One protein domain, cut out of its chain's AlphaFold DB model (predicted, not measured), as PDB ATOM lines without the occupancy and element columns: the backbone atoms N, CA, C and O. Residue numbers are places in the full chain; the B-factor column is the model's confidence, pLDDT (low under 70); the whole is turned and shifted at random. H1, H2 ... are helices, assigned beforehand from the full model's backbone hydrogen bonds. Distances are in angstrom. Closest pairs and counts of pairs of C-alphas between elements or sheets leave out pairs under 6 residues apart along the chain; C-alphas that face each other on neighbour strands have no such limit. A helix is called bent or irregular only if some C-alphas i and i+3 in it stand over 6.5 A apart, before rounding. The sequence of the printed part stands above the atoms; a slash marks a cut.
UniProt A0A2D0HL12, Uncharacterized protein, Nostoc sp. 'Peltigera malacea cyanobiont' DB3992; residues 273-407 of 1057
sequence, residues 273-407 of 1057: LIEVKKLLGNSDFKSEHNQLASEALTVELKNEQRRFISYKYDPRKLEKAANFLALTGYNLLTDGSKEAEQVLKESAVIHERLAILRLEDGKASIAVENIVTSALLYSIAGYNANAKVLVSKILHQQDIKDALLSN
ATOM      1  N   LEU A 273     162.414 171.251 170.309       78.62
ATOM      2  CA  LEU A 273     161.114 171.808 169.944       78.62
ATOM      3  C   LEU A 273     161.245 172.822 168.800       78.62
ATOM      4  O   LEU A 273     160.382 172.878 167.918       78.62
ATOM      5  N   ILE A 274     162.323 173.613 168.786       82.06
ATOM      6  CA  ILE A 274     162.611 174.551 167.690       82.06
ATOM      7  C   ILE A 274     162.868 173.793 166.384       82.06
ATOM      8  O   ILE A 274     162.361 174.202 165.338       82.06
ATOM      9  N   GLU A 275     163.622 172.694 166.424       79.31
ATOM     10  CA  GLU A 275     163.912 171.882 165.233       79.31
ATOM     11  C   GLU A 275     162.636 171.255 164.652       79.31
ATOM     12  O   GLU A 275     162.376 171.378 163.454       79.31
ATOM     13  N   VAL A 276     161.765 170.700 165.498       84.75
ATOM     14  CA  VAL A 276     160.467 170.180 165.042       84.75
ATOM     15  C   VAL A 276     159.585 171.283 164.456       84.75
ATOM     16  O   VAL A 276     158.986 171.093 163.399       84.75
ATOM     17  N   LYS A 277     159.536 172.467 165.077       85.25
ATOM     18  CA  LYS A 277     158.792 173.614 164.525       85.25
ATOM     19  C   LYS A 277     159.336 174.057 163.162       85.25
ATOM     20  O   LYS A 277     158.544 174.454 162.308       85.25
ATOM     21  N   LYS A 278     160.652 173.971 162.932       84.81
ATOM     22  CA  LYS A 278     161.267 174.248 161.621       84.81
ATOM     23  C   LYS A 278     160.841 173.223 160.569       84.81
ATOM     24  O   LYS A 278     160.377 173.635 159.506       84.81
ATOM     25  N   LEU A 279     160.905 171.927 160.886       85.94
ATOM     26  CA  LEU A 279     160.437 170.850 160.005       85.94
ATOM     27  C   LEU A 279     158.954 171.015 159.649       85.94
ATOM     28  O   LEU A 279     158.597 171.095 158.476       85.94
ATOM     29  N   LEU A 280     158.089 171.154 160.659       84.31
ATOM     30  CA  LEU A 280     156.646 171.344 160.462       84.31
ATOM     31  C   LEU A 280     156.318 172.673 159.761       84.31
ATOM     32  O   LEU A 280     155.242 172.821 159.182       84.31
ATOM     33  N   GLY A 281     157.223 173.652 159.815       83.81
ATOM     34  CA  GLY A 281     157.130 174.933 159.122       83.81
ATOM     35  C   GLY A 281     157.525 174.876 157.643       83.81
ATOM     36  O   GLY A 281     156.994 175.676 156.863       83.81
ATOM     37  N   ASN A 282     158.388 173.930 157.259       87.56
ATOM     38  CA  ASN A 282     159.002 173.805 155.937       87.56
ATOM     39  C   ASN A 282     157.956 173.592 154.818       87.56
ATOM     40  O   ASN A 282     157.051 172.763 154.931       87.56
ATOM     41  N   SER A 283     158.066 174.360 153.727       87.19
ATOM     42  CA  SER A 283     157.125 174.318 152.596       87.19
ATOM     43  C   SER A 283     157.191 173.019 151.796       87.19
ATOM     44  O   SER A 283     156.153 172.531 151.347       87.19
ATOM     45  N   ASP A 284     158.383 172.450 151.644       88.31
ATOM     46  CA  ASP A 284     158.604 171.227 150.874       88.31
ATOM     47  C   ASP A 284     158.043 170.030 151.635       88.31
ATOM     48  O   ASP A 284     157.283 169.250 151.067       88.31
ATOM     49  N   PHE A 285     158.303 169.953 152.947       89.06
ATOM     50  CA  PHE A 285     157.691 168.946 153.819       89.06
ATOM     51  C   PHE A 285     156.162 169.008 153.758       89.06
ATOM     52  O   PHE A 285     155.516 167.992 153.520       89.06
ATOM     53  N   LYS A 286     155.574 170.205 153.890       87.94
ATOM     54  CA  LYS A 286     154.119 170.408 153.759       87.94
ATOM     55  C   LYS A 286     153.585 169.926 152.413       87.94
ATOM     56  O   LYS A 286     152.536 169.289 152.361       87.94
ATOM     57  N   SER A 287     154.273 170.257 151.325       88.12
ATOM     58  CA  SER A 287     153.874 169.859 149.973       88.12
ATOM     59  C   SER A 287     153.924 168.341 149.796       88.12
ATOM     60  O   SER A 287     152.949 167.741 149.346       88.12
ATOM     61  N   GLU A 288     155.028 167.708 150.195       90.81
ATOM     62  CA  GLU A 288     155.207 166.257 150.125       90.81
ATOM     63  C   GLU A 288     154.193 165.520 151.022       90.81
ATOM     64  O   GLU A 288     153.556 164.564 150.578       90.81
ATOM     65  N   HIS A 289     153.948 166.018 152.238       88.69
ATOM     66  CA  HIS A 289     152.953 165.481 153.170       88.69
ATOM     67  C   HIS A 289     151.520 165.537 152.612       88.69
ATOM     68  O   HIS A 289     150.775 164.557 152.690       88.69
ATOM     69  N   ASN A 290     151.140 166.660 151.995       88.25
ATOM     70  CA  ASN A 290     149.836 166.828 151.348       88.25
ATOM     71  C   ASN A 290     149.664 165.917 150.125       88.25
ATOM     72  O   ASN A 290     148.574 165.399 149.878       88.25
ATOM     73  N   GLN A 291     150.731 165.708 149.353       89.94
ATOM     74  CA  GLN A 291     150.709 164.789 148.217       89.94
ATOM     75  C   GLN A 291     150.582 163.333 148.671       89.94
ATOM     76  O   GLN A 291     149.755 162.613 148.115       89.94
ATOM     77  N   LEU A 292     151.298 162.938 149.730       91.50
ATOM     78  CA  LEU A 292     151.132 161.634 150.375       91.50
ATOM     79  C   LEU A 292     149.684 161.433 150.860       91.50
ATOM     80  O   LEU A 292     149.100 160.373 150.637       91.50
ATOM     81  N   ALA A 293     149.073 162.454 151.473       88.69
ATOM     82  CA  ALA A 293     147.667 162.420 151.885       88.69
ATOM     83  C   ALA A 293     146.708 162.198 150.706       88.69
ATOM     84  O   ALA A 293     145.798 161.371 150.781       88.69
ATOM     85  N   SER A 294     146.920 162.944 149.618       89.56
ATOM     86  CA  SER A 294     146.130 162.840 148.390       89.56
ATOM     87  C   SER A 294     146.253 161.459 147.759       89.56
ATOM     88  O   SER A 294     145.237 160.867 147.390       89.56
ATOM     89  N   GLU A 295     147.469 160.923 147.659       90.75
ATOM     90  CA  GLU A 295     147.698 159.612 147.061       90.75
ATOM     91  C   GLU A 295     147.104 158.485 147.906       90.75
ATOM     92  O   GLU A 295     146.373 157.656 147.366       90.75
ATOM     93  N   ALA A 296     147.340 158.488 149.222       89.12
ATOM     94  CA  ALA A 296     146.810 157.469 150.125       89.12
ATOM     95  C   ALA A 296     145.275 157.394 150.057       89.12
ATOM     96  O   ALA A 296     144.716 156.317 149.862       89.12
ATOM     97  N   LEU A 297     144.582 158.540 150.106       87.75
ATOM     98  CA  LEU A 297     143.121 158.557 149.992       87.75
ATOM     99  C   LEU A 297     142.640 158.158 148.584       87.75
ATOM    100  O   LEU A 297     141.587 157.542 148.436       87.75
ATOM    101  N   THR A 298     143.408 158.475 147.538       88.56
ATOM    102  CA  THR A 298     143.106 158.044 146.161       88.56
ATOM    103  C   THR A 298     143.198 156.519 146.014       88.56
ATOM    104  O   THR A 298     142.378 155.933 145.302       88.56
ATOM    105  N   VAL A 299     144.153 155.882 146.705       88.25
ATOM    106  CA  VAL A 299     144.278 154.415 146.797       88.25
ATOM    107  C   VAL A 299     143.081 153.813 147.526       88.25
ATOM    108  O   VAL A 299     142.455 152.894 147.002       88.25
ATOM    109  N   GLU A 300     142.694 154.358 148.682       85.12
ATOM    110  CA  GLU A 300     141.522 153.861 149.419       85.12
ATOM    111  C   GLU A 300     140.220 153.984 148.610       85.12
ATOM    112  O   GLU A 300     139.366 153.100 148.661       85.12
ATOM    113  N   LEU A 301     140.083 155.051 147.817       85.12
ATOM    114  CA  LEU A 301     138.965 155.267 146.890       85.12
ATOM    115  C   LEU A 301     139.056 154.420 145.606       85.12
ATOM    116  O   LEU A 301     138.298 154.677 144.670       85.12
ATOM    117  N   LYS A 302     140.017 153.486 145.520       82.88
ATOM    118  CA  LYS A 302     140.258 152.577 144.382       82.88
ATOM    119  C   LYS A 302     140.187 153.279 143.025       82.88
ATOM    120  O   LYS A 302     139.647 152.755 142.049       82.88
ATOM    121  N   ASN A 303     140.708 154.502 142.954       79.75
ATOM    122  CA  ASN A 303     140.620 155.294 141.740       79.75
ATOM    123  C   ASN A 303     141.658 154.798 140.725       79.75
ATOM    124  O   ASN A 303     142.843 155.112 140.827       79.75
ATOM    125  N   GLU A 304     141.199 154.075 139.703       70.81
ATOM    126  CA  GLU A 304     142.039 153.540 138.619       70.81
ATOM    127  C   GLU A 304     142.872 154.623 137.913       70.81
ATOM    128  O   GLU A 304     143.955 154.347 137.390       70.81
ATOM    129  N   GLN A 305     142.411 155.882 137.937       70.00
ATOM    130  CA  GLN A 305     143.146 156.993 137.340       70.00
ATOM    131  C   GLN A 305     144.388 157.415 138.133       70.00
ATOM    132  O   GLN A 305     145.160 158.222 137.611       70.00
ATOM    133  N   ARG A 306     144.623 156.864 139.338       76.88
ATOM    134  CA  ARG A 306     145.848 157.087 140.129       76.88
ATOM    135  C   ARG A 306     147.101 156.953 139.267       76.88
ATOM    136  O   ARG A 306     147.974 157.805 139.345       76.88
ATOM    137  N   ARG A 307     147.156 155.935 138.395       71.12
ATOM    138  CA  ARG A 307     148.312 155.648 137.521       71.12
ATOM    139  C   ARG A 307     148.672 156.793 136.566       71.12
ATOM    140  O   ARG A 307     149.778 156.817 136.041       71.12
ATOM    141  N   PHE A 308     147.754 157.731 136.339       72.88
ATOM    142  CA  PHE A 308     147.953 158.892 135.469       72.88
ATOM    143  C   PHE A 308     148.203 160.196 136.243       72.88
ATOM    144  O   PHE A 308     148.381 161.244 135.621       72.88
ATOM    145  N   ILE A 309     148.193 160.164 137.581       78.69
ATOM    146  CA  ILE A 309     148.506 161.314 138.437       78.69
ATOM    147  C   ILE A 309     149.978 161.211 138.847       78.69
ATOM    148  O   ILE A 309     150.393 160.240 139.470       78.69
ATOM    149  N   SER A 310     150.780 162.220 138.500       80.06
ATOM    150  CA  SER A 310     152.180 162.297 138.927       80.06
ATOM    151  C   SER A 310     152.267 162.956 140.303       80.06
ATOM    152  O   SER A 310     152.172 164.179 140.414       80.06
ATOM    153  N   TYR A 311     152.445 162.140 141.342       85.38
ATOM    154  CA  TYR A 311     152.816 162.601 142.678       85.38
ATOM    155  C   TYR A 311     154.338 162.799 142.752       85.38
ATOM    156  O   TYR A 311     155.108 161.980 142.250       85.38
ATOM    157  N   LYS A 312     154.776 163.912 143.342       88.44
ATOM    158  CA  LYS A 312     156.176 164.335 143.468       88.44
ATOM    159  C   LYS A 312     156.551 164.448 144.947       88.44
ATOM    160  O   LYS A 312     156.514 165.539 145.515       88.44
ATOM    161  N   TYR A 313     156.897 163.321 145.560       89.62
ATOM    162  CA  TYR A 313     157.484 163.254 146.900       89.62
ATOM    163  C   TYR A 313     158.388 162.022 147.030       89.62
ATOM    164  O   TYR A 313     158.301 161.106 146.210       89.62
ATOM    165  N   ASP A 314     159.247 161.996 148.053       87.38
ATOM    166  CA  ASP A 314     160.096 160.838 148.362       87.38
ATOM    167  C   ASP A 314     159.568 160.108 149.619       87.38
ATOM    168  O   ASP A 314     159.684 160.630 150.734       87.38
ATOM    169  N   PRO A 315     159.009 158.886 149.481       86.94
ATOM    170  CA  PRO A 315     158.510 158.106 150.613       86.94
ATOM    171  C   PRO A 315     159.567 157.835 151.690       86.94
ATOM    172  O   PRO A 315     159.234 157.802 152.876       86.94
ATOM    173  N   ARG A 316     160.838 157.645 151.300       82.56
ATOM    174  CA  ARG A 316     161.932 157.388 152.251       82.56
ATOM    175  C   ARG A 316     162.220 158.646 153.057       82.56
ATOM    176  O   ARG A 316     162.347 158.572 154.275       82.56
ATOM    177  N   LYS A 317     162.272 159.804 152.397       85.12
ATOM    178  CA  LYS A 317     162.473 161.111 153.037       85.12
ATOM    179  C   LYS A 317     161.376 161.416 154.068       85.12
ATOM    180  O   LYS A 317     161.696 161.804 155.193       85.12
ATOM    181  N   LEU A 318     160.110 161.162 153.726       89.38
ATOM    182  CA  LEU A 318     158.973 161.316 154.644       89.38
ATOM    183  C   LEU A 318     159.035 160.345 155.830       89.38
ATOM    184  O   LEU A 318     158.758 160.742 156.958       89.38
ATOM    185  N   GLU A 319     159.438 159.092 155.609       86.25
ATOM    186  CA  GLU A 319     159.617 158.114 156.690       86.25
ATOM    187  C   GLU A 319     160.749 158.505 157.651       86.25
ATOM    188  O   GLU A 319     160.605 158.351 158.866       86.25
ATOM    189  N   LYS A 320     161.863 159.060 157.148       82.62
ATOM    190  CA  LYS A 320     162.923 159.611 158.013       82.62
ATOM    191  C   LYS A 320     162.370 160.725 158.906       82.62
ATOM    192  O   LYS A 320     162.502 160.643 160.129       82.62
ATOM    193  N   ALA A 321     161.663 161.686 158.309       86.69
ATOM    194  CA  ALA A 321     161.031 162.780 159.041       86.69
ATOM    195  C   ALA A 321     160.013 162.279 160.083       86.69
ATOM    196  O   ALA A 321     160.022 162.745 161.221       86.69
ATOM    197  N   ALA A 322     159.186 161.283 159.749       88.75
ATOM    198  CA  ALA A 322     158.245 160.680 160.694       88.75
ATOM    199  C   ALA A 322     158.958 160.062 161.906       88.75
ATOM    200  O   ALA A 322     158.555 160.295 163.047       88.75
ATOM    201  N   ASN A 323     160.060 159.343 161.687       83.81
ATOM    202  CA  ASN A 323     160.860 158.775 162.771       83.81
ATOM    203  C   ASN A 323     161.537 159.850 163.641       83.81
ATOM    204  O   ASN A 323     161.609 159.700 164.863       83.81
ATOM    205  N   PHE A 324     162.008 160.950 163.040       84.06
ATOM    206  CA  PHE A 324     162.523 162.107 163.782       84.06
ATOM    207  C   PHE A 324     161.452 162.719 164.694       84.06
ATOM    208  O   PHE A 324     161.715 162.977 165.876       84.06
ATOM    209  N   LEU A 325     160.237 162.905 164.166       87.56
ATOM    210  CA  LEU A 325     159.087 163.390 164.930       87.56
ATOM    211  C   LEU A 325     158.768 162.434 166.089       87.56
ATOM    212  O   LEU A 325     158.711 162.879 167.231       87.56
ATOM    213  N   ALA A 326     158.667 161.124 165.834       86.12
ATOM    214  CA  ALA A 326     158.409 160.113 166.865       86.12
ATOM    215  C   ALA A 326     159.414 160.188 168.024       86.12
ATOM    216  O   ALA A 326     159.033 160.296 169.189       86.12
ATOM    217  N   LEU A 327     160.711 160.187 167.699       79.00
ATOM    218  CA  LEU A 327     161.780 160.197 168.694       79.00
ATOM    219  C   LEU A 327     161.805 161.486 169.521       79.00
ATOM    220  O   LEU A 327     162.098 161.445 170.716       79.00
ATOM    221  N   THR A 328     161.510 162.625 168.893       81.81
ATOM    222  CA  THR A 328     161.377 163.906 169.597       81.81
ATOM    223  C   THR A 328     160.149 163.922 170.492       81.81
ATOM    224  O   THR A 328     160.241 164.304 171.654       81.81
ATOM    225  N   GLY A 329     159.018 163.439 169.984       86.12
ATOM    226  CA  GLY A 329     157.786 163.323 170.748       86.12
ATOM    227  C   GLY A 329     157.960 162.478 172.013       86.12
ATOM    228  O   GLY A 329     157.520 162.889 173.081       86.12
ATOM    229  N   TYR A 330     158.681 161.354 171.931       81.62
ATOM    230  CA  TYR A 330     158.980 160.517 173.101       81.62
ATOM    231  C   TYR A 330     159.776 161.229 174.194       81.62
ATOM    232  O   TYR A 330     159.618 160.897 175.368       81.62
ATOM    233  N   ASN A 331     160.649 162.162 173.818       76.25
ATOM    234  CA  ASN A 331     161.407 162.949 174.781       76.25
ATOM    235  C   ASN A 331     160.543 164.036 175.404       76.25
ATOM    236  O   ASN A 331     160.499 164.144 176.617       76.25
ATOM    237  N   LEU A 332     159.815 164.796 174.584       78.00
ATOM    238  CA  LEU A 332     158.995 165.911 175.062       78.00
ATOM    239  C   LEU A 332     157.869 165.459 176.012       78.00
ATOM    240  O   LEU A 332     157.387 166.254 176.818       78.00
ATOM    241  N   LEU A 333     157.457 164.187 175.952       73.06
ATOM    242  CA  LEU A 333     156.492 163.612 176.894       73.06
ATOM    243  C   LEU A 333     156.958 163.660 178.351       73.06
ATOM    244  O   LEU A 333     156.112 163.801 179.231       73.06
ATOM    245  N   THR A 334     158.265 163.577 178.629       63.47
ATOM    246  CA  THR A 334     158.762 163.649 180.016       63.47
ATOM    247  C   THR A 334     158.544 165.021 180.646       63.47
ATOM    248  O   THR A 334     158.520 165.125 181.870       63.47
ATOM    249  N   ASP A 335     158.316 166.044 179.818       57.16
ATOM    250  CA  ASP A 335     158.192 167.441 180.232       57.16
ATOM    251  C   ASP A 335     156.722 167.909 180.276       57.16
ATOM    252  O   ASP A 335     156.443 169.082 180.524       57.16
ATOM    253  N   GLY A 336     155.756 167.010 180.024       58.16
ATOM    254  CA  GLY A 336     154.319 167.318 180.072       58.16
ATOM    255  C   GLY A 336     153.829 168.269 178.967       58.16
ATOM    256  O   GLY A 336     152.782 168.905 179.108       58.16
ATOM    257  N   SER A 337     154.584 168.391 177.872       67.25
ATOM    258  CA  SER A 337     154.304 169.315 176.770       67.25
ATOM    259  C   SER A 337     153.123 168.846 175.901       67.25
ATOM    260  O   SER A 337     153.105 167.720 175.401       67.25
ATOM    261  N   LYS A 338     152.149 169.735 175.647       71.81
ATOM    262  CA  LYS A 338     151.045 169.488 174.690       71.81
ATOM    263  C   LYS A 338     151.555 169.324 173.256       71.81
ATOM    264  O   LYS A 338     150.939 168.638 172.444       71.81
ATOM    265  N   GLU A 339     152.686 169.945 172.951       78.06
ATOM    266  CA  GLU A 339     153.361 169.859 171.663       78.06
ATOM    267  C   GLU A 339     153.866 168.434 171.391       78.06
ATOM    268  O   GLU A 339     153.798 167.983 170.249       78.06
ATOM    269  N   ALA A 340     154.281 167.686 172.423       81.38
ATOM    270  CA  ALA A 340     154.703 166.289 172.286       81.38
ATOM    271  C   ALA A 340     153.610 165.419 171.646       81.38
ATOM    272  O   ALA A 340     153.866 164.643 170.724       81.38
ATOM    273  N   GLU A 341     152.368 165.590 172.102       82.19
ATOM    274  CA  GLU A 341     151.215 164.829 171.621       82.19
ATOM    275  C   GLU A 341     150.951 165.075 170.135       82.19
ATOM    276  O   GLU A 341     150.660 164.148 169.378       82.19
ATOM    277  N   GLN A 342     151.051 166.339 169.720       81.94
ATOM    278  CA  GLN A 342     150.840 166.743 168.340       81.94
ATOM    279  C   GLN A 342     151.925 166.154 167.441       81.94
ATOM    280  O   GLN A 342     151.618 165.538 166.428       81.94
ATOM    281  N   VAL A 343     153.186 166.251 167.855       88.12
ATOM    282  CA  VAL A 343     154.334 165.712 167.114       88.12
ATOM    283  C   VAL A 343     154.228 164.194 166.923       88.12
ATOM    284  O   VAL A 343     154.464 163.687 165.824       88.12
ATOM    285  N   LEU A 344     153.816 163.465 167.965       89.50
ATOM    286  CA  LEU A 344     153.594 162.017 167.893       89.50
ATOM    287  C   LEU A 344     152.428 161.651 166.975       89.50
ATOM    288  O   LEU A 344     152.543 160.718 166.180       89.50
ATOM    289  N   LYS A 345     151.318 162.396 167.055       88.00
ATOM    290  CA  LYS A 345     150.158 162.207 166.175       88.00
ATOM    291  C   LYS A 345     150.547 162.392 164.707       88.00
ATOM    292  O   LYS A 345     150.160 161.580 163.875       88.00
ATOM    293  N   GLU A 346     151.322 163.422 164.386       87.56
ATOM    294  CA  GLU A 346     151.737 163.710 163.005       87.56
ATOM    295  C   GLU A 346     152.678 162.631 162.460       87.56
ATOM    296  O   GLU A 346     152.501 162.152 161.340       87.56
ATOM    297  N   SER A 347     153.609 162.143 163.285       91.12
ATOM    298  CA  SER A 347     154.406 160.960 162.945       91.12
ATOM    299  C   SER A 347     153.522 159.738 162.644       91.12
ATOM    300  O   SER A 347     153.700 159.071 161.619       91.12
ATOM    301  N   ALA A 348     152.517 159.480 163.489       92.06
ATOM    302  CA  ALA A 348     151.588 158.367 163.312       92.06
ATOM    303  C   ALA A 348     150.816 158.452 161.983       92.06
ATOM    304  O   ALA A 348     150.690 157.441 161.286       92.06
ATOM    305  N   VAL A 349     150.352 159.651 161.607       89.50
ATOM    306  CA  VAL A 349     149.629 159.913 160.348       89.50
ATOM    307  C   VAL A 349     150.502 159.609 159.125       89.50
ATOM    308  O   VAL A 349     150.021 159.016 158.156       89.50
ATOM    309  N   ILE A 350     151.786 159.981 159.152       91.56
ATOM    310  CA  ILE A 350     152.709 159.706 158.039       91.56
ATOM    311  C   ILE A 350     152.905 158.197 157.868       91.56
ATOM    312  O   ILE A 350     152.770 157.686 156.755       91.56
ATOM    313  N   HIS A 351     153.163 157.471 158.962       92.25
ATOM    314  CA  HIS A 351     153.306 156.013 158.916       92.25
ATOM    315  C   HIS A 351     152.023 155.315 158.437       92.25
ATOM    316  O   HIS A 351     152.108 154.404 157.614       92.25
ATOM    317  N   GLU A 352     150.842 155.766 158.879       92.06
ATOM    318  CA  GLU A 352     149.542 155.245 158.420       92.06
ATOM    319  C   GLU A 352     149.391 155.380 156.898       92.06
ATOM    320  O   GLU A 352     149.115 154.401 156.205       92.06
ATOM    321  N   ARG A 353     149.648 156.573 156.349       91.94
ATOM    322  CA  ARG A 353     149.536 156.829 154.903       91.94
ATOM    323  C   ARG A 353     150.553 156.033 154.090       91.94
ATOM    324  O   ARG A 353     150.203 155.463 153.060       91.94
ATOM    325  N   LEU A 354     151.796 155.944 154.565       91.81
ATOM    326  CA  LEU A 354     152.824 155.121 153.925       91.81
ATOM    327  C   LEU A 354     152.457 153.630 153.942       91.81
ATOM    328  O   LEU A 354     152.793 152.916 153.000       91.81
ATOM    329  N   ALA A 355     151.779 153.140 154.988       91.38
ATOM    330  CA  ALA A 355     151.304 151.758 155.029       91.38
ATOM    331  C   ALA A 355     150.298 151.455 153.915       91.38
ATOM    332  O   ALA A 355     150.436 150.430 153.251       91.38
ATOM    333  N   ILE A 356     149.333 152.354 153.681       89.50
ATOM    334  CA  ILE A 356     148.314 152.200 152.628       89.50
ATOM    335  C   ILE A 356     148.983 151.991 151.264       89.50
ATOM    336  O   ILE A 356     148.643 151.062 150.536       89.50
ATOM    337  N   LEU A 357     149.993 152.804 150.947       89.69
ATOM    338  CA  LEU A 357     150.730 152.693 149.687       89.69
ATOM    339  C   LEU A 357     151.553 151.403 149.595       89.69
ATOM    340  O   LEU A 357     151.584 150.761 148.552       89.69
ATOM    341  N   ARG A 358     152.195 150.992 150.695       89.44
ATOM    342  CA  ARG A 358     152.983 149.750 150.743       89.44
ATOM    343  C   ARG A 358     152.118 148.507 150.539       89.44
ATOM    344  O   ARG A 358     152.593 147.561 149.921       89.44
ATOM    345  N   LEU A 359     150.880 148.506 151.037       87.88
ATOM    346  CA  LEU A 359     149.928 147.418 150.791       87.88
ATOM    347  C   LEU A 359     149.551 147.330 149.313       87.88
ATOM    348  O   LEU A 359     149.596 146.244 148.744       87.88
ATOM    349  N   GLU A 360     149.253 148.467 148.689       86.62
ATOM    350  CA  GLU A 360     148.937 148.544 147.258       86.62
ATOM    351  C   GLU A 360     150.121 148.104 146.375       86.62
ATOM    352  O   GLU A 360     149.930 147.451 145.353       86.62
ATOM    353  N   ASP A 361     151.355 148.383 146.804       85.88
ATOM    354  CA  ASP A 361     152.588 147.930 146.145       85.88
ATOM    355  C   ASP A 361     152.929 146.441 146.415       85.88
ATOM    356  O   ASP A 361     153.986 145.966 145.990       85.88
ATOM    357  N   GLY A 362     152.102 145.701 147.166       84.44
ATOM    358  CA  GLY A 362     152.341 144.293 147.519       84.44
ATOM    359  C   GLY A 362     153.422 144.061 148.587       84.44
ATOM    360  O   GLY A 362     153.864 142.933 148.801       84.44
ATOM    361  N   LYS A 363     153.865 145.107 149.297       85.31
ATOM    362  CA  LYS A 363     154.922 145.053 150.328       85.31
ATOM    363  C   LYS A 363     154.338 144.843 151.730       85.31
ATOM    364  O   LYS A 363     154.560 145.654 152.634       85.31
ATOM    365  N   ALA A 364     153.609 143.741 151.922       84.56
ATOM    366  CA  ALA A 364     152.839 143.463 153.142       84.56
ATOM    367  C   ALA A 364     153.669 143.529 154.441       84.56
ATOM    368  O   ALA A 364     153.254 144.179 155.398       84.56
ATOM    369  N   SER A 365     154.875 142.947 154.469       81.62
ATOM    370  CA  SER A 365     155.744 142.964 155.662       81.62
ATOM    371  C   SER A 365     156.099 144.387 156.119       81.62
ATOM    372  O   SER A 365     155.941 144.727 157.290       81.62
ATOM    373  N   ILE A 366     156.495 145.257 155.187       81.44
ATOM    374  CA  ILE A 366     156.865 146.648 155.493       81.44
ATOM    375  C   ILE A 366     155.617 147.476 155.852       81.44
ATOM    376  O   ILE A 366     155.672 148.387 156.682       81.44
ATOM    377  N   ALA A 367     154.466 147.166 155.248       87.19
ATOM    378  CA  ALA A 367     153.205 147.792 155.625       87.19
ATOM    379  C   ALA A 367     152.819 147.471 157.075       87.19
ATOM    380  O   ALA A 367     152.491 148.392 157.820       87.19
ATOM    381  N   VAL A 368     152.927 146.207 157.507       87.06
ATOM    382  CA  VAL A 368     152.661 145.795 158.899       87.06
ATOM    383  C   VAL A 368     153.522 146.582 159.883       87.06
ATOM    384  O   VAL A 368     153.017 147.055 160.900       87.06
ATOM    385  N   GLU A 369     154.800 146.792 159.567       84.00
ATOM    386  CA  GLU A 369     155.698 147.593 160.405       84.00
ATOM    387  C   GLU A 369     155.206 149.030 160.580       84.00
ATOM    388  O   GLU A 369     155.150 149.530 161.708       84.00
ATOM    389  N   ASN A 370     154.784 149.675 159.491       88.06
ATOM    390  CA  ASN A 370     154.207 151.014 159.557       88.06
ATOM    391  C   ASN A 370     152.889 151.055 160.327       88.06
ATOM    392  O   ASN A 370     152.675 151.994 161.088       88.06
ATOM    393  N   ILE A 371     152.010 150.065 160.149       90.94
ATOM    394  CA  ILE A 371     150.713 150.035 160.836       90.94
ATOM    395  C   ILE A 371     150.926 149.885 162.343       90.94
ATOM    396  O   ILE A 371     150.352 150.647 163.117       90.94
ATOM    397  N   VAL A 372     151.783 148.949 162.769       89.94
ATOM    398  CA  VAL A 372     152.091 148.733 164.192       89.94
ATOM    399  C   VAL A 372     152.764 149.967 164.798       89.94
ATOM    400  O   VAL A 372     152.386 150.394 165.887       89.94
ATOM    401  N   THR A 373     153.711 150.583 164.082       89.44
ATOM    402  CA  THR A 373     154.390 151.811 164.532       89.44
ATOM    403  C   THR A 373     153.412 152.978 164.646       89.44
ATOM    404  O   THR A 373     153.376 153.653 165.672       89.44
ATOM    405  N   SER A 374     152.563 153.186 163.636       92.69
ATOM    406  CA  SER A 374     151.517 154.213 163.648       92.69
ATOM    407  C   SER A 374     150.541 154.009 164.809       92.69
ATOM    408  O   SER A 374     150.274 154.941 165.567       92.69
ATOM    409  N   ALA A 375     150.062 152.781 165.017       92.69
ATOM    410  CA  ALA A 375     149.149 152.465 166.108       92.69
ATOM    411  C   ALA A 375     149.777 152.721 167.484       92.69
ATOM    412  O   ALA A 375     149.141 153.316 168.356       92.69
ATOM    413  N   LEU A 376     151.042 152.335 167.666       92.06
ATOM    414  CA  LEU A 376     151.792 152.613 168.885       92.06
ATOM    415  C   LEU A 376     151.893 154.121 169.153       92.06
ATOM    416  O   LEU A 376     151.557 154.575 170.246       92.06
ATOM    417  N   LEU A 377     152.281 154.903 168.143       91.25
ATOM    418  CA  LEU A 377     152.406 156.361 168.235       91.25
ATOM    419  C   LEU A 377     151.068 157.047 168.529       91.25
ATOM    420  O   LEU A 377     151.007 157.911 169.403       91.25
ATOM    421  N   TYR A 378     149.981 156.632 167.867       90.88
ATOM    422  CA  TYR A 378     148.637 157.120 168.178       90.88
ATOM    423  C   TYR A 378     148.260 156.828 169.628       90.88
ATOM    424  O   TYR A 378     147.736 157.713 170.304       90.88
ATOM    425  N   SER A 379     148.527 155.615 170.117       90.06
ATOM    426  CA  SER A 379     148.195 155.234 171.490       90.06
ATOM    427  C   SER A 379     148.975 156.068 172.510       90.06
ATOM    428  O   SER A 379     148.369 156.606 173.434       90.06
ATOM    429  N   ILE A 380     150.280 156.273 172.291       88.31
ATOM    430  CA  ILE A 380     151.124 157.136 173.135       88.31
ATOM    431  C   ILE A 380     150.639 158.598 173.096       88.31
ATOM    432  O   ILE A 380     150.591 159.262 174.126       88.31
ATOM    433  N   ALA A 381     150.208 159.098 171.936       86.12
ATOM    434  CA  ALA A 381     149.629 160.439 171.799       86.12
ATOM    435  C   ALA A 381     148.218 160.580 172.426       86.12
ATOM    436  O   ALA A 381     147.624 161.665 172.391       86.12
ATOM    437  N   GLY A 382     147.661 159.498 172.986       83.44
ATOM    438  CA  GLY A 382     146.344 159.444 173.628       83.44
ATOM    439  C   GLY A 382     145.171 159.142 172.685       83.44
ATOM    440  O   GLY A 382     144.016 159.248 173.094       83.44
ATOM    441  N   TYR A 383     145.435 158.745 171.439       86.44
ATOM    442  CA  TYR A 383     144.447 158.363 170.417       86.44
ATOM    443  C   TYR A 383     144.288 156.832 170.329       86.44
ATOM    444  O   TYR A 383     144.398 156.223 169.264       86.44
ATOM    445  N   ASN A 384     143.993 156.189 171.465       85.62
ATOM    446  CA  ASN A 384     143.861 154.725 171.583       85.62
ATOM    447  C   ASN A 384     142.814 154.116 170.634       85.62
ATOM    448  O   ASN A 384     142.958 152.983 170.180       85.62
ATOM    449  N   ALA A 385     141.756 154.868 170.322       83.69
ATOM    450  CA  ALA A 385     140.732 154.449 169.374       83.69
ATOM    451  C   ALA A 385     141.314 154.213 167.969       83.69
ATOM    452  O   ALA A 385     141.032 153.181 167.364       83.69
ATOM    453  N   ASN A 386     142.161 155.128 167.485       87.62
ATOM    454  CA  ASN A 386     142.823 155.006 166.186       87.62
ATOM    455  C   ASN A 386     143.803 153.831 166.176       87.62
ATOM    456  O   ASN A 386     143.793 153.030 165.242       87.62
ATOM    457  N   ALA A 387     144.585 153.686 167.250       89.31
ATOM    458  CA  ALA A 387     145.517 152.577 167.414       89.31
ATOM    459  C   ALA A 387     144.824 151.213 167.275       89.31
ATOM    460  O   ALA A 387     145.259 150.363 166.496       89.31
ATOM    461  N   LYS A 388     143.692 151.034 167.965       88.19
ATOM    462  CA  LYS A 388     142.893 149.812 167.870       88.19
ATOM    463  C   LYS A 388     142.411 149.541 166.446       88.19
ATOM    464  O   LYS A 388     142.514 148.404 165.986       88.19
ATOM    465  N   VAL A 389     141.862 150.547 165.763       86.44
ATOM    466  CA  VAL A 389     141.302 150.380 164.409       86.44
ATOM    467  C   VAL A 389     142.380 149.928 163.431       86.44
ATOM    468  O   VAL A 389     142.166 148.974 162.685       86.44
ATOM    469  N   LEU A 390     143.551 150.567 163.473       87.31
ATOM    470  CA  LEU A 390     144.686 150.221 162.618       87.31
ATOM    471  C   LEU A 390     145.099 148.759 162.767       87.31
ATOM    472  O   LEU A 390     145.235 148.043 161.779       87.31
ATOM    473  N   VAL A 391     145.248 148.301 164.007       87.06
ATOM    474  CA  VAL A 391     145.688 146.934 164.292       87.06
ATOM    475  C   VAL A 391     144.578 145.911 164.024       87.06
ATOM    476  O   VAL A 391     144.853 144.811 163.553       87.06
ATOM    477  N   SER A 392     143.310 146.275 164.234       83.25
ATOM    478  CA  SER A 392     142.177 145.394 163.914       83.25
ATOM    479  C   SER A 392     142.123 145.074 162.414       83.25
ATOM    480  O   SER A 392     141.841 143.938 162.041       83.25
ATOM    481  N   LYS A 393     142.473 146.035 161.541       75.69
ATOM    482  CA  LYS A 393     142.569 145.797 160.087       75.69
ATOM    483  C   LYS A 393     143.594 144.705 159.740       75.69
ATOM    484  O   LYS A 393     143.317 143.897 158.861       75.69
ATOM    485  N   ILE A 394     144.718 144.633 160.464       77.06
ATOM    486  CA  ILE A 394     145.731 143.569 160.306       77.06
ATOM    487  C   ILE A 394     145.125 142.201 160.638       77.06
ATOM    488  O   ILE A 394     145.257 141.258 159.865       77.06
ATOM    489  N   LEU A 395     144.450 142.088 161.786       63.19
ATOM    490  CA  LEU A 395     143.934 140.809 162.294       63.19
ATOM    491  C   LEU A 395     142.829 140.200 161.418       63.19
ATOM    492  O   LEU A 395     142.664 138.979 161.411       63.19
ATOM    493  N   HIS A 396     142.081 141.038 160.696       68.25
ATOM    494  CA  HIS A 396     140.977 140.614 159.833       68.25
ATOM    495  C   HIS A 396     141.385 140.331 158.378       68.25
ATOM    496  O   HIS A 396     140.612 139.699 157.660       68.25
ATOM    497  N   GLN A 397     142.571 140.760 157.932       70.75
ATOM    498  CA  GLN A 397     143.065 140.507 156.574       70.75
ATOM    499  C   GLN A 397     144.098 139.380 156.585       70.75
ATOM    500  O   GLN A 397     145.209 139.554 157.078       70.75
ATOM    501  N   GLN A 398     143.726 138.224 156.030       62.25
ATOM    502  CA  GLN A 398     144.519 136.991 156.101       62.25
ATOM    503  C   GLN A 398     145.938 137.167 155.530       62.25
ATOM    504  O   GLN A 398     146.903 136.859 156.221       62.25
ATOM    505  N   ASP A 399     146.067 137.808 154.363       66.06
ATOM    506  CA  ASP A 399     147.364 138.087 153.721       66.06
ATOM    507  C   ASP A 399     148.294 138.965 154.581       66.06
ATOM    508  O   ASP A 399     149.517 138.827 154.554       66.06
ATOM    509  N   ILE A 400     147.722 139.882 155.371       69.88
ATOM    510  CA  ILE A 400     148.484 140.767 156.262       69.88
ATOM    511  C   ILE A 400     148.814 140.049 157.574       69.88
ATOM    512  O   ILE A 400     149.909 140.206 158.118       69.88
ATOM    513  N   LYS A 401     147.881 139.240 158.081       70.19
ATOM    514  CA  LYS A 401     148.057 138.450 159.299       70.19
ATOM    515  C   LYS A 401     149.228 137.479 159.171       70.19
ATOM    516  O   LYS A 401     150.007 137.365 160.115       70.19
ATOM    517  N   ASP A 402     149.413 136.861 158.010       70.25
ATOM    518  CA  ASP A 402     150.543 135.959 157.769       70.25
ATOM    519  C   ASP A 402     151.892 136.694 157.845       70.25
ATOM    520  O   ASP A 402     152.858 136.173 158.407       70.25
ATOM    521  N   ALA A 403     151.946 137.958 157.407       66.19
ATOM    522  CA  ALA A 403     153.131 138.805 157.547       66.19
ATOM    523  C   ALA A 403     153.434 139.220 159.007       66.19
ATOM    524  O   ALA A 403     154.572 139.590 159.308       66.19
ATOM    525  N   LEU A 404     152.452 139.149 159.919       71.62
ATOM    526  CA  LEU A 404     152.603 139.445 161.353       71.62
ATOM    527  C   LEU A 404     153.190 138.264 162.152       71.62
ATOM    528  O   LEU A 404     153.845 138.488 163.172       71.62
ATOM    529  N   LEU A 405     152.969 137.018 161.711       63.19
ATOM    530  CA  LEU A 405     153.254 135.792 162.480       63.19
ATOM    531  C   LEU A 405     154.742 135.546 162.794       63.19
ATOM    532  O   LEU A 405     155.060 134.675 163.599       63.19
ATOM    533  N   SER A 406     155.653 136.308 162.196       62.81
ATOM    534  CA  SER A 406     157.100 136.109 162.307       62.81
ATOM    535  C   SER A 406     157.766 136.823 163.491       62.81
ATOM    536  O   SER A 406     158.979 136.711 163.647       62.81
ATOM    537  N   ASN A 407     157.029 137.580 164.319       76.31
ATOM    538  CA  ASN A 407     157.653 138.417 165.350       76.31
ATOM    539  C   ASN A 407     156.833 138.529 166.649       76.31
ATOM    540  O   ASN A 407     155.822 139.236 166.711       76.31
TER     541      ASN A 407
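AT A GLANCE: This is residues 273 to 407 of the 1057 residues of an uncharacterized protein of Nostoc sp. 'Peltigera malacea cyanobiont' DB3992 (UniProt A0A2D0HL12). Four helices, H4 to H7, run up and down in a zigzag, each folding back along the one before; H2 crosses H5 on one side, and short H8 lies across H6 near its beginning on the other. H1 runs beside part of H4, and small H3 sits beside the last turns of H2, near residues 295 to 299. The printed part has 135 residues with eight named helices, H1 to H8 in order along the chain, and no named strand; the class is all helix. It is compact, with a radius of gyration of the C-alphas of 15.2 A and spans of 43 by 35 by 22 A.

IN THESE COORDINATES: The longest helix is H5, residues 338 to 360, 34.6 A from C-alpha 338 at (151.045, 169.488, 174.690) to C-alpha 360 at (148.937, 148.544, 147.258). H4, residues 315 to 335, measures 31.1 A, and H6, residues 364 to 380, 24.3 A. H7 is residues 384 to 396, 18.6 A, and H2 residues 283 to 300, 25.9 A. H1 is residues 273 to 281, beginning at C-alpha (161.114, 171.808, 169.944). H3 is residues 304 to 308, and H8 residues 398 to 404. H3 is only just irregular: C-alphas 304 and 307 are 6.7 A apart.

HOW THE PARTS SIT: H4, H5 and H6 form an up-and-down bundle, helices side by side, each running against the one before. H5 and H4 are a hairpin at a shallow tilt of 28 degrees; their closest C-alphas, Ser 347 and Ala 322, are 4.5 A apart. H5 and H6 are a hairpin at 19 degrees, closest at C-alphas Ala 348 and Ser 374, 4.2 A. H6 and H7 are a hairpin at 23 degrees, with C-alphas Ala 375 and Ala 387 closest at 3.9 A. H2 touches H5, with residues 350 to 360 of H5 alone, at a steep tilt of 48 degrees; C-alphas Ala 296 and Arg 353 are closest at 5.5 A. H1 only just touches H4, with 3 pairs of C-alphas within 8 A, closest at Val 276 and Leu 325, 6.9 A. H3 only just touches H2, with 3 such pairs, closest at Arg 306 and Thr 298, 6.7 A. H8 touches H6, with residues 364 to 368 of H6 alone, only just about perpendicular at 71 degrees; C-alphas Ser 365 and Ala 403 are closest at 5.3 A. Every O i to N i+4 pair is within hydrogen-bond range in H1, H2 and H6; the counts are 15 of 17 in H4, 18 of 19 in H5, 8 of 9 in H7, 2 of 3 in H8 and 0 of 1 in H3, where 1 of 2 O i to N i+3 pairs is.

THE WHOLE: The two C-alphas farthest apart, Glu 304 and Asp 335, are 46.8 A apart. The printed part has no cut and no long link. Mean pLDDT of the printed part is 83.2; 12 residues are under 70, among them 334 to 337 and 398 to 400.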